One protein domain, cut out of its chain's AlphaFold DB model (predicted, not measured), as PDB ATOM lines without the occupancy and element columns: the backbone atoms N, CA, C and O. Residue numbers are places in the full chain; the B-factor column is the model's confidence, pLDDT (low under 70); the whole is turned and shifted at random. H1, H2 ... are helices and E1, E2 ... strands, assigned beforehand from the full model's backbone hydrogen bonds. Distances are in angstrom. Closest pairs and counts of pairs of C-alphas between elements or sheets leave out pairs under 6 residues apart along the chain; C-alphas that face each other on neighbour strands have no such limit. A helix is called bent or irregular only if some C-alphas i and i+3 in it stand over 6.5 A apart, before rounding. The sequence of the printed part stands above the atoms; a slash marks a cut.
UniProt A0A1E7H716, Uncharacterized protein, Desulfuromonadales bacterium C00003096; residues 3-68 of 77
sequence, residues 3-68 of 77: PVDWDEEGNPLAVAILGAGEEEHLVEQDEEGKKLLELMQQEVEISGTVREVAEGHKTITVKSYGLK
ATOM      1  N   PRO A   3     191.130 167.518 160.851       67.69
ATOM      2  CA  PRO A   3     191.249 166.068 160.907       67.69
ATOM      3  C   PRO A   3     192.719 165.667 160.788       67.69
ATOM      4  O   PRO A   3     193.393 166.081 159.843       67.69
ATOM      5  N   VAL A   4     193.213 164.879 161.735       76.88
ATOM      6  CA  VAL A   4     194.593 164.361 161.711       76.88
ATOM      7  C   VAL A   4     194.643 162.873 161.384       76.88
ATOM      8  O   VAL A   4     195.714 162.369 161.057       76.88
ATOM      9  N   ASP A   5     193.495 162.194 161.421       76.25
ATOM     10  CA  ASP A   5     193.364 160.786 161.065       76.25
ATOM     11  C   ASP A   5     191.975 160.485 160.486       76.25
ATOM     12  O   ASP A   5     190.996 161.147 160.849       76.25
ATOM     13  N   TRP A   6     191.900 159.492 159.601       78.56
ATOM     14  CA  TRP A   6     190.710 159.129 158.826       78.56
ATOM     15  C   TRP A   6     190.583 157.610 158.702       78.56
ATOM     16  O   TRP A   6     191.591 156.914 158.586       78.56
ATOM     17  N   ASP A   7     189.355 157.097 158.675       75.88
ATOM     18  CA  ASP A   7     189.099 155.711 158.280       75.88
ATOM     19  C   ASP A   7     188.998 155.549 156.749       75.88
ATOM     20  O   ASP A   7     189.104 156.511 155.984       75.88
ATOM     21  N   GLU A   8     188.820 154.308 156.287       76.19
ATOM     22  CA  GLU A   8     188.730 153.976 154.855       76.19
ATOM     23  C   GLU A   8     187.481 154.554 154.167       76.19
ATOM     24  O   GLU A   8     187.446 154.650 152.939       76.19
ATOM     25  N   GLU A   9     186.469 154.948 154.941       72.31
ATOM     26  CA  GLU A   9     185.210 155.524 154.464       72.31
ATOM     27  C   GLU A   9     185.262 157.063 154.433       72.31
ATOM     28  O   GLU A   9     184.347 157.703 153.918       72.31
ATOM     29  N   GLY A  10     186.356 157.670 154.909       69.44
ATOM     30  CA  GLY A  10     186.533 159.121 154.943       69.44
ATOM     31  C   GLY A  10     185.940 159.785 156.185       69.44
ATOM     32  O   GLY A  10     185.795 161.009 156.201       69.44
ATOM     33  N   ASN A  11     185.644 159.024 157.243       69.19
ATOM     34  CA  ASN A  11     185.254 159.585 158.531       69.19
ATOM     35  C   ASN A  11     186.510 159.972 159.338       69.19
ATOM     36  O   ASN A  11     187.455 159.183 159.423       69.19
ATOM     37  N   PRO A  12     186.554 161.157 159.972       67.94
ATOM     38  CA  PRO A  12     187.680 161.550 160.808       67.94
ATOM     39  C   PRO A  12     187.720 160.710 162.095       67.94
ATOM     40  O   PRO A  12     186.811 160.781 162.921       67.94
ATOM     41  N   LEU A  13     188.800 159.949 162.293       72.25
ATOM     42  CA  LEU A  13     189.047 159.167 163.515       72.25
ATOM     43  C   LEU A  13     189.586 160.036 164.656       72.25
ATOM     44  O   LEU A  13     189.358 159.738 165.832       72.25
ATOM     45  N   ALA A  14     190.293 161.113 164.300       69.44
ATOM     46  CA  ALA A  14     190.890 162.057 165.231       69.44
ATOM     47  C   ALA A  14     190.914 163.476 164.652       69.44
ATOM     48  O   ALA A  14     191.153 163.699 163.462       69.44
ATOM     49  N   VAL A  15     190.710 164.458 165.527       68.38
ATOM     50  CA  VAL A  15     190.662 165.880 165.183       68.38
ATOM     51  C   VAL A  15     191.560 166.649 166.130       68.38
ATOM     52  O   VAL A  15     191.389 166.548 167.339       68.38
ATOM     53  N   ALA A  16     192.455 167.464 165.576       69.25
ATOM     54  CA  ALA A  16     193.206 168.457 166.322       69.25
ATOM     55  C   ALA A  16     192.412 169.767 166.418       69.25
ATOM     56  O   ALA A  16     191.990 170.369 165.415       69.25
ATOM     57  N   ILE A  17     192.219 170.250 167.642       67.31
ATOM     58  CA  ILE A  17     191.705 171.596 167.896       67.31
ATOM     59  C   ILE A  17     192.897 172.551 167.967       67.31
ATOM     60  O   ILE A  17     193.640 172.542 168.938       67.31
ATOM     61  N   LEU A  18     193.062 173.399 166.949       61.72
ATOM     62  CA  LEU A  18     194.036 174.490 166.989       61.72
ATOM     63  C   LEU A  18     193.559 175.572 167.972       61.72
ATOM     64  O   LEU A  18     192.764 176.443 167.613       61.72
ATOM     65  N   GLY A  19     194.012 175.480 169.222       61.50
ATOM     66  CA  GLY A  19     193.909 176.545 170.217       61.50
ATOM     67  C   GLY A  19     195.011 177.595 170.037       61.50
ATOM     68  O   GLY A  19     195.991 177.376 169.331       61.50
ATOM     69  N   ALA A  20     194.887 178.742 170.708       59.53
ATOM     70  CA  ALA A  20     195.848 179.852 170.630       59.53
ATOM     71  C   ALA A  20     197.244 179.556 171.246       59.53
ATOM     72  O   ALA A  20     197.993 180.492 171.512       59.53
ATOM     73  N   GLY A  21     197.590 178.288 171.490       57.34
ATOM     74  CA  GLY A  21     198.768 177.880 172.260       57.34
ATOM     75  C   GLY A  21     199.531 176.670 171.723       57.34
ATOM     76  O   GLY A  21     200.255 176.067 172.498       57.34
ATOM     77  N   GLU A  22     199.375 176.302 170.444       57.47
ATOM     78  CA  GLU A  22     200.105 175.177 169.809       57.47
ATOM     79  C   GLU A  22     199.864 173.789 170.446       57.47
ATOM     80  O   GLU A  22     200.481 172.813 170.031       57.47
ATOM     81  N   GLU A  23     198.948 173.663 171.410       59.62
ATOM     82  CA  GLU A  23     198.563 172.374 171.987       59.62
ATOM     83  C   GLU A  23     197.422 171.742 171.180       59.62
ATOM     84  O   GLU A  23     196.341 172.317 171.019       59.62
ATOM     85  N   GLU A  24     197.681 170.546 170.653       61.47
ATOM     86  CA  GLU A  24     196.700 169.727 169.947       61.47
ATOM     87  C   GLU A  24     195.896 168.903 170.961       61.47
ATOM     88  O   GLU A  24     196.451 168.128 171.742       61.47
ATOM     89  N   HIS A  25     194.572 169.049 170.943       70.00
ATOM     90  CA  HIS A  25     193.660 168.244 171.757       70.00
ATOM     91  C   HIS A  25     192.919 167.236 170.884       70.00
ATOM     92  O   HIS A  25     192.419 167.614 169.824       70.00
ATOM     93  N   LEU A  26     192.815 165.991 171.359       73.50
ATOM     94  CA  LEU A  26     191.992 164.944 170.755       73.50
ATOM     95  C   LEU A  26     190.572 164.994 171.322       73.50
ATOM     96  O   LEU A  26     190.380 165.160 172.526       73.50
ATOM     97  N   VAL A  27     189.583 164.827 170.447       77.44
ATOM     98  CA  VAL A  27     188.172 164.691 170.829       77.44
ATOM     99  C   VAL A  27     187.908 163.233 171.213       77.44
ATOM    100  O   VAL A  27     188.221 162.327 170.441       77.44
ATOM    101  N   GLU A  28     187.345 162.991 172.397       83.06
ATOM    102  CA  GLU A  28     186.905 161.648 172.791       83.06
ATOM    103  C   GLU A  28     185.698 161.196 171.954       83.06
ATOM    104  O   GLU A  28     184.857 162.004 171.581       83.06
ATOM    105  N   GLN A  29     185.579 159.897 171.668       80.69
ATOM    106  CA  GLN A  29     184.467 159.349 170.873       80.69
ATOM    107  C   GLN A  29     183.222 159.009 171.717       80.69
ATOM    108  O   GLN A  29     182.578 157.970 171.519       80.69
ATOM    109  N   ASP A  30     182.881 159.863 172.680       87.50
ATOM    110  CA  ASP A  30     181.629 159.769 173.434       87.50
ATOM    111  C   ASP A  30     180.434 160.309 172.616       87.50
ATOM    112  O   ASP A  30     180.568 160.643 171.437       87.50
ATOM    113  N   GLU A  31     179.223 160.319 173.186       88.25
ATOM    114  CA  GLU A  31     178.022 160.738 172.441       88.25
ATOM    115  C   GLU A  31     178.111 162.179 171.921       88.25
ATOM    116  O   GLU A  31     177.667 162.455 170.806       88.25
ATOM    117  N   GLU A  32     178.685 163.099 172.697       87.50
ATOM    118  CA  GLU A  32     178.825 164.502 172.297       87.50
ATOM    119  C   GLU A  32     180.003 164.703 171.338       87.50
ATOM    120  O   GLU A  32     179.881 165.440 170.359       87.50
ATOM    121  N   GLY A  33     181.111 163.993 171.547       85.75
ATOM    122  CA  GLY A  33     182.246 163.973 170.636       85.75
ATOM    123  C   GLY A  33     181.873 163.436 169.259       85.75
ATOM    124  O   GLY A  33     182.250 164.027 168.253       85.75
ATOM    125  N   LYS A  34     181.036 162.395 169.181       82.94
ATOM    126  CA  LYS A  34     180.503 161.891 167.902       82.94
ATOM    127  C   LYS A  34     179.651 162.927 167.174       82.94
ATOM    128  O   LYS A  34     179.902 163.180 166.001       82.94
ATOM    129  N   LYS A  35     178.722 163.597 167.868       82.12
ATOM    130  CA  LYS A  35     177.928 164.699 167.284       82.12
ATOM    131  C   LYS A  35     178.814 165.840 166.786       82.12
ATOM    132  O   LYS A  35     178.529 166.446 165.759       82.12
ATOM    133  N   LEU A  36     179.896 166.145 167.505       81.62
ATOM    134  CA  LEU A  36     180.868 167.154 167.084       81.62
ATOM    135  C   LEU A  36     181.633 166.722 165.821       81.62
ATOM    136  O   LEU A  36     181.842 167.545 164.932       81.62
ATOM    137  N   LEU A  37     182.029 165.448 165.726       75.69
ATOM    138  CA  LEU A  37     182.709 164.887 164.552       75.69
ATOM    139  C   LEU A  37     181.795 164.839 163.317       75.69
ATOM    140  O   LEU A  37     182.263 165.112 162.212       75.69
ATOM    141  N   GLU A  38     180.498 164.585 163.489       75.06
ATOM    142  CA  GLU A  38     179.505 164.658 162.405       75.06
ATOM    143  C   GLU A  38     179.430 166.059 161.780       75.06
ATOM    144  O   GLU A  38     179.292 166.185 160.569       75.06
ATOM    145  N   LEU A  39     179.608 167.131 162.563       72.19
ATOM    146  CA  LEU A  39     179.658 168.498 162.018       72.19
ATOM    147  C   LEU A  39     180.893 168.751 161.137       72.19
ATOM    148  O   LEU A  39     180.901 169.709 160.360       72.19
ATOM    149  N   MET A  40     181.943 167.938 161.276       68.12
ATOM    150  CA  MET A  40     183.148 168.022 160.446       68.12
ATOM    151  C   MET A  40     183.043 167.213 159.157       68.12
ATOM    152  O   MET A  40     183.738 167.531 158.191       68.12
ATOM    153  N   GLN A  41     182.180 166.200 159.128       66.88
ATOM    154  CA  GLN A  41     181.864 165.470 157.912       66.88
ATOM    155  C   GLN A  41     180.839 166.243 157.094       66.88
ATOM    156  O   GLN A  41     179.633 166.168 157.313       66.88
ATOM    157  N   GLN A  42     181.334 167.005 156.125       70.31
ATOM    158  CA  GLN A  42     180.499 167.520 155.052       70.31
ATOM    159  C   GLN A  42     181.121 167.135 153.724       70.31
ATOM    160  O   GLN A  42     182.161 167.665 153.325       70.31
ATOM    161  N   GLU A  43     180.464 166.215 153.031       73.81
ATOM    162  CA  GLU A  43     180.812 165.932 151.653       73.81
ATOM    163  C   GLU A  43     180.519 167.164 150.794       73.81
ATOM    164  O   GLU A  43     179.448 167.775 150.860       73.81
ATOM    165  N   VAL A  44     181.485 167.535 149.958       77.69
ATOM    166  CA  VAL A  44     181.317 168.601 148.973       77.69
ATOM    167  C   VAL A  44     181.592 168.063 147.584       77.69
ATOM    168  O   VAL A  44     182.608 167.418 147.330       77.69
ATOM    169  N   GLU A  45     180.700 168.371 146.654       86.12
ATOM    170  CA  GLU A  45     180.992 168.218 145.239       86.12
ATOM    171  C   GLU A  45     181.657 169.499 144.738       86.12
ATOM    172  O   GLU A  45     181.122 170.598 144.906       86.12
ATOM    173  N   ILE A  46     182.835 169.367 144.123       90.88
ATOM    174  CA  ILE A  46     183.586 170.496 143.569       90.88
ATOM    175  C   ILE A  46     183.697 170.376 142.051       90.88
ATOM    176  O   ILE A  46     184.009 169.317 141.512       90.88
ATOM    177  N   SER A  47     183.503 171.494 141.352       92.25
ATOM    178  CA  SER A  47     183.847 171.621 139.935       92.25
ATOM    179  C   SER A  47     185.002 172.602 139.776       92.25
ATOM    180  O   SER A  47     185.089 173.612 140.482       92.25
ATOM    181  N   GLY A  48     185.919 172.325 138.854       93.62
ATOM    182  CA  GLY A  48     187.112 173.143 138.690       93.62
ATOM    183  C   GLY A  48     188.049 172.638 137.605       93.62
ATOM    184  O   GLY A  48     187.778 171.648 136.928       93.62
ATOM    185  N   THR A  49     189.170 173.333 137.449       95.12
ATOM    186  CA  THR A  49     190.217 172.957 136.495       95.12
ATOM    187  C   THR A  49     191.350 172.266 137.234       95.12
ATOM    188  O   THR A  49     191.980 172.875 138.100       95.12
ATOM    189  N   VAL A  50     191.634 171.017 136.866       94.06
ATOM    190  CA  VAL A  50     192.766 170.254 137.404       94.06
ATOM    191  C   VAL A  50     194.031 170.583 136.616       94.06
ATOM    192  O   VAL A  50     194.019 170.615 135.385       94.06
ATOM    193  N   ARG A  51     195.130 170.827 137.328       93.62
ATOM    194  CA  ARG A  51     196.470 171.011 136.772       93.62
ATOM    195  C   ARG A  51     197.428 170.053 137.453       93.62
ATOM    196  O   ARG A  51     197.443 169.952 138.678       93.62
ATOM    197  N   GLU A  52     198.241 169.381 136.657       90.94
ATOM    198  CA  GLU A  52     199.377 168.628 137.168       90.94
ATOM    199  C   GLU A  52     200.514 169.608 137.477       90.94
ATOM    200  O   GLU A  52     200.871 170.453 136.653       90.94
ATOM    201  N   VAL A  53     201.022 169.535 138.699       82.56
ATOM    202  CA  VAL A  53     202.264 170.176 139.130       82.56
ATOM    203  C   VAL A  53     203.362 169.109 139.182       82.56
ATOM    204  O   VAL A  53     203.092 167.924 138.993       82.56
ATOM    205  N   ALA A  54     204.617 169.535 139.343       80.12
ATOM    206  CA  ALA A  54     205.766 168.631 139.331       80.12
ATOM    207  C   ALA A  54     205.563 167.420 140.262       80.12
ATOM    208  O   ALA A  54     204.882 167.521 141.280       80.12
ATOM    209  N   GLU A  55     206.171 166.290 139.900       77.88
ATOM    210  CA  GLU A  55     206.184 165.065 140.716       77.88
ATOM    211  C   GLU A  55     204.795 164.436 140.956       77.88
ATOM    212  O   GLU A  55     204.520 163.882 142.014       77.88
ATOM    213  N   GLY A  56     203.897 164.481 139.962       81.44
ATOM    214  CA  GLY A  56     202.615 163.758 140.000       81.44
ATOM    215  C   GLY A  56     201.572 164.355 140.950       81.44
ATOM    216  O   GLY A  56     200.465 163.825 141.083       81.44
ATOM    217  N   HIS A  57     201.891 165.481 141.581       82.88
ATOM    218  CA  HIS A  57     200.950 166.234 142.388       82.88
ATOM    219  C   HIS A  57     199.911 166.912 141.482       82.88
ATOM    220  O   HIS A  57     200.229 167.482 140.439       82.88
ATOM    221  N   LYS A  58     198.636 166.876 141.877       88.06
ATOM    222  CA  LYS A  58     197.550 167.563 141.166       88.06
ATOM    223  C   LYS A  58     197.001 168.682 142.034       88.06
ATOM    224  O   LYS A  58     196.776 168.501 143.224       88.06
ATOM    225  N   THR A  59     196.758 169.832 141.421       91.38
ATOM    226  CA  THR A  59     196.069 170.969 142.038       91.38
ATOM    227  C   THR A  59     194.754 171.206 141.307       91.38
ATOM    228  O   THR A  59     194.688 171.053 140.087       91.38
ATOM    229  N   ILE A  60     193.698 171.576 142.031       91.81
ATOM    230  CA  ILE A  60     192.422 171.980 141.437       91.81
ATOM    231  C   ILE A  60     192.160 173.457 141.724       91.81
ATOM    232  O   ILE A  60     192.183 173.903 142.868       91.81
ATOM    233  N   THR A  61     191.906 174.234 140.673       94.25
ATOM    234  CA  THR A  61     191.329 175.576 140.806       94.25
ATOM    235  C   THR A  61     189.813 175.437 140.870       94.25
ATOM    236  O   THR A  61     189.188 175.111 139.858       94.25
ATOM    237  N   VAL A  62     189.232 175.663 142.049       94.00
ATOM    238  CA  VAL A  62     187.788 175.527 142.294       94.00
ATOM    239  C   VAL A  62     187.016 176.623 141.550       94.00
ATOM    240  O   VAL A  62     187.331 177.806 141.670       94.00
ATOM    241  N   LYS A  63     185.997 176.225 140.781       94.56
ATOM    242  CA  LYS A  63     185.053 177.114 140.085       94.56
ATOM    243  C   LYS A  63     183.704 177.176 140.804       94.56
ATOM    244  O   LYS A  63     183.103 178.243 140.873       94.56
ATOM    245  N   SER A  64     183.232 176.047 141.327       90.44
ATOM    246  CA  SER A  64     182.034 175.966 142.165       90.44
ATOM    247  C   SER A  64     182.159 174.818 143.158       90.44
ATOM    248  O   SER A  64     182.905 173.869 142.918       90.44
ATOM    249  N   TYR A  65     181.399 174.896 144.245       91.06
ATOM    250  CA  TYR A  65     181.234 173.810 145.201       91.06
ATOM    251  C   TYR A  65     179.778 173.749 145.668       91.06
ATOM    252  O   TYR A  65     179.083 174.769 145.654       91.06
ATOM    253  N   GLY A  66     179.324 172.564 146.061       84.50
ATOM    254  CA  GLY A  66     178.017 172.334 146.668       84.50
ATOM    255  C   GLY A  66     178.134 171.311 147.789       84.50
ATOM    256  O   GLY A  66     178.930 170.384 147.688       84.50
ATOM    257  N   LEU A  67     177.363 171.498 148.859       82.88
ATOM    258  CA  LEU A  67     177.251 170.505 149.926       82.88
ATOM    259  C   LEU A  67     176.434 169.320 149.414       82.88
ATOM    260  O   LEU A  67     175.312 169.510 148.942       82.88
ATOM    261  N   LYS A  68     176.983 168.114 149.532       73.19
ATOM    262  CA  LYS A  68     176.199 166.891 149.419       73.19
ATOM    263  C   LYS A  68     175.506 166.679 150.756       73.19
ATOM    264  O   LYS A  68     176.143 166.449 151.776       73.19
TER     265      LYS A  68
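This is residues 3 to 68 of the 77 residues of an uncharacterized protein of Desulfuromonadales bacterium C00003096 (UniProt A0A1E7H716). Two loosely joined parts make this domain: at one end a long, strongly bent hairpin of E3 and E4, and at the other a small hairpin of E1 and E2 together with the short helix H1, with residues 39 to 43 running between the two parts. From the second part a long loop, residues 17 to 30, leads from E2 to H1, and its residues 18 to 23 stick out free. The printed part has 66 residues with one named helix and four named strands, in the order E1, E2, H1, E3, E4; the class is mixed, helices and strands. There are two sheets of two strands, E1 - E2 and E3 - E4, each antiparallel. The whole is loose, with a radius of gyration of the C-alphas of 15.7 A, and spans 40 by 29 by 25 A.

E3, residues 44 to 52, and E4, residues 58 to 67, are antiparallel neighbours and form a hairpin, with 163 degrees between their N-to-C directions. N 47 and O 64 are 2.9 A apart and N 51 and O 59 are 2.8 A apart, both within hydrogen-bond range. E3 bends by 69 degrees at residue 48, and E4 bends by 83 degrees at residue 63. H1, residues 31 to 38, is joined to E3 by a tight link of 5 residues, and H1 and E4 are apart. In H1 every O i to N i+4 pair is within hydrogen-bond range. E2, residues 12 to 16, comes closest to H1 at the C-alphas of Pro 12 and Leu 37, 7.1 A apart. E1, residues 3 to 6, is the antiparallel neighbour of E2 at 165 degrees, and the two form a hairpin. Its N 4 and O 14 of E2 are 2.9 A apart, within hydrogen-bond range. E1 and E2 are each apart from E3 and from E4, and E1 and H1 are apart.

E3 runs 21.6 A from C-alpha 44 at (181.317, 168.601, 148.973) to C-alpha 52, and E4 runs 22.3 A from C-alpha 58 to C-alpha 67 at (177.251, 170.505, 149.926). H1 is 10.9 A long from C-alpha 31 to C-alpha 38. E2 measures 10.4 A and E1 7.3 A, E1 beginning with C-alpha 3 at (191.249, 166.068, 160.907).

The two C-alphas farthest apart, those of Glu 31 and Ala 54, are 43.9 A apart. The printed part has no cut. The link from E2 to H1, 14 residues, is long; the other three are tight. The mean pLDDT of the printed part is 78.4, and it is under 70 at residue 3, residues 10 to 12, residues 14 to 24 and residues 40 to 41 of this model.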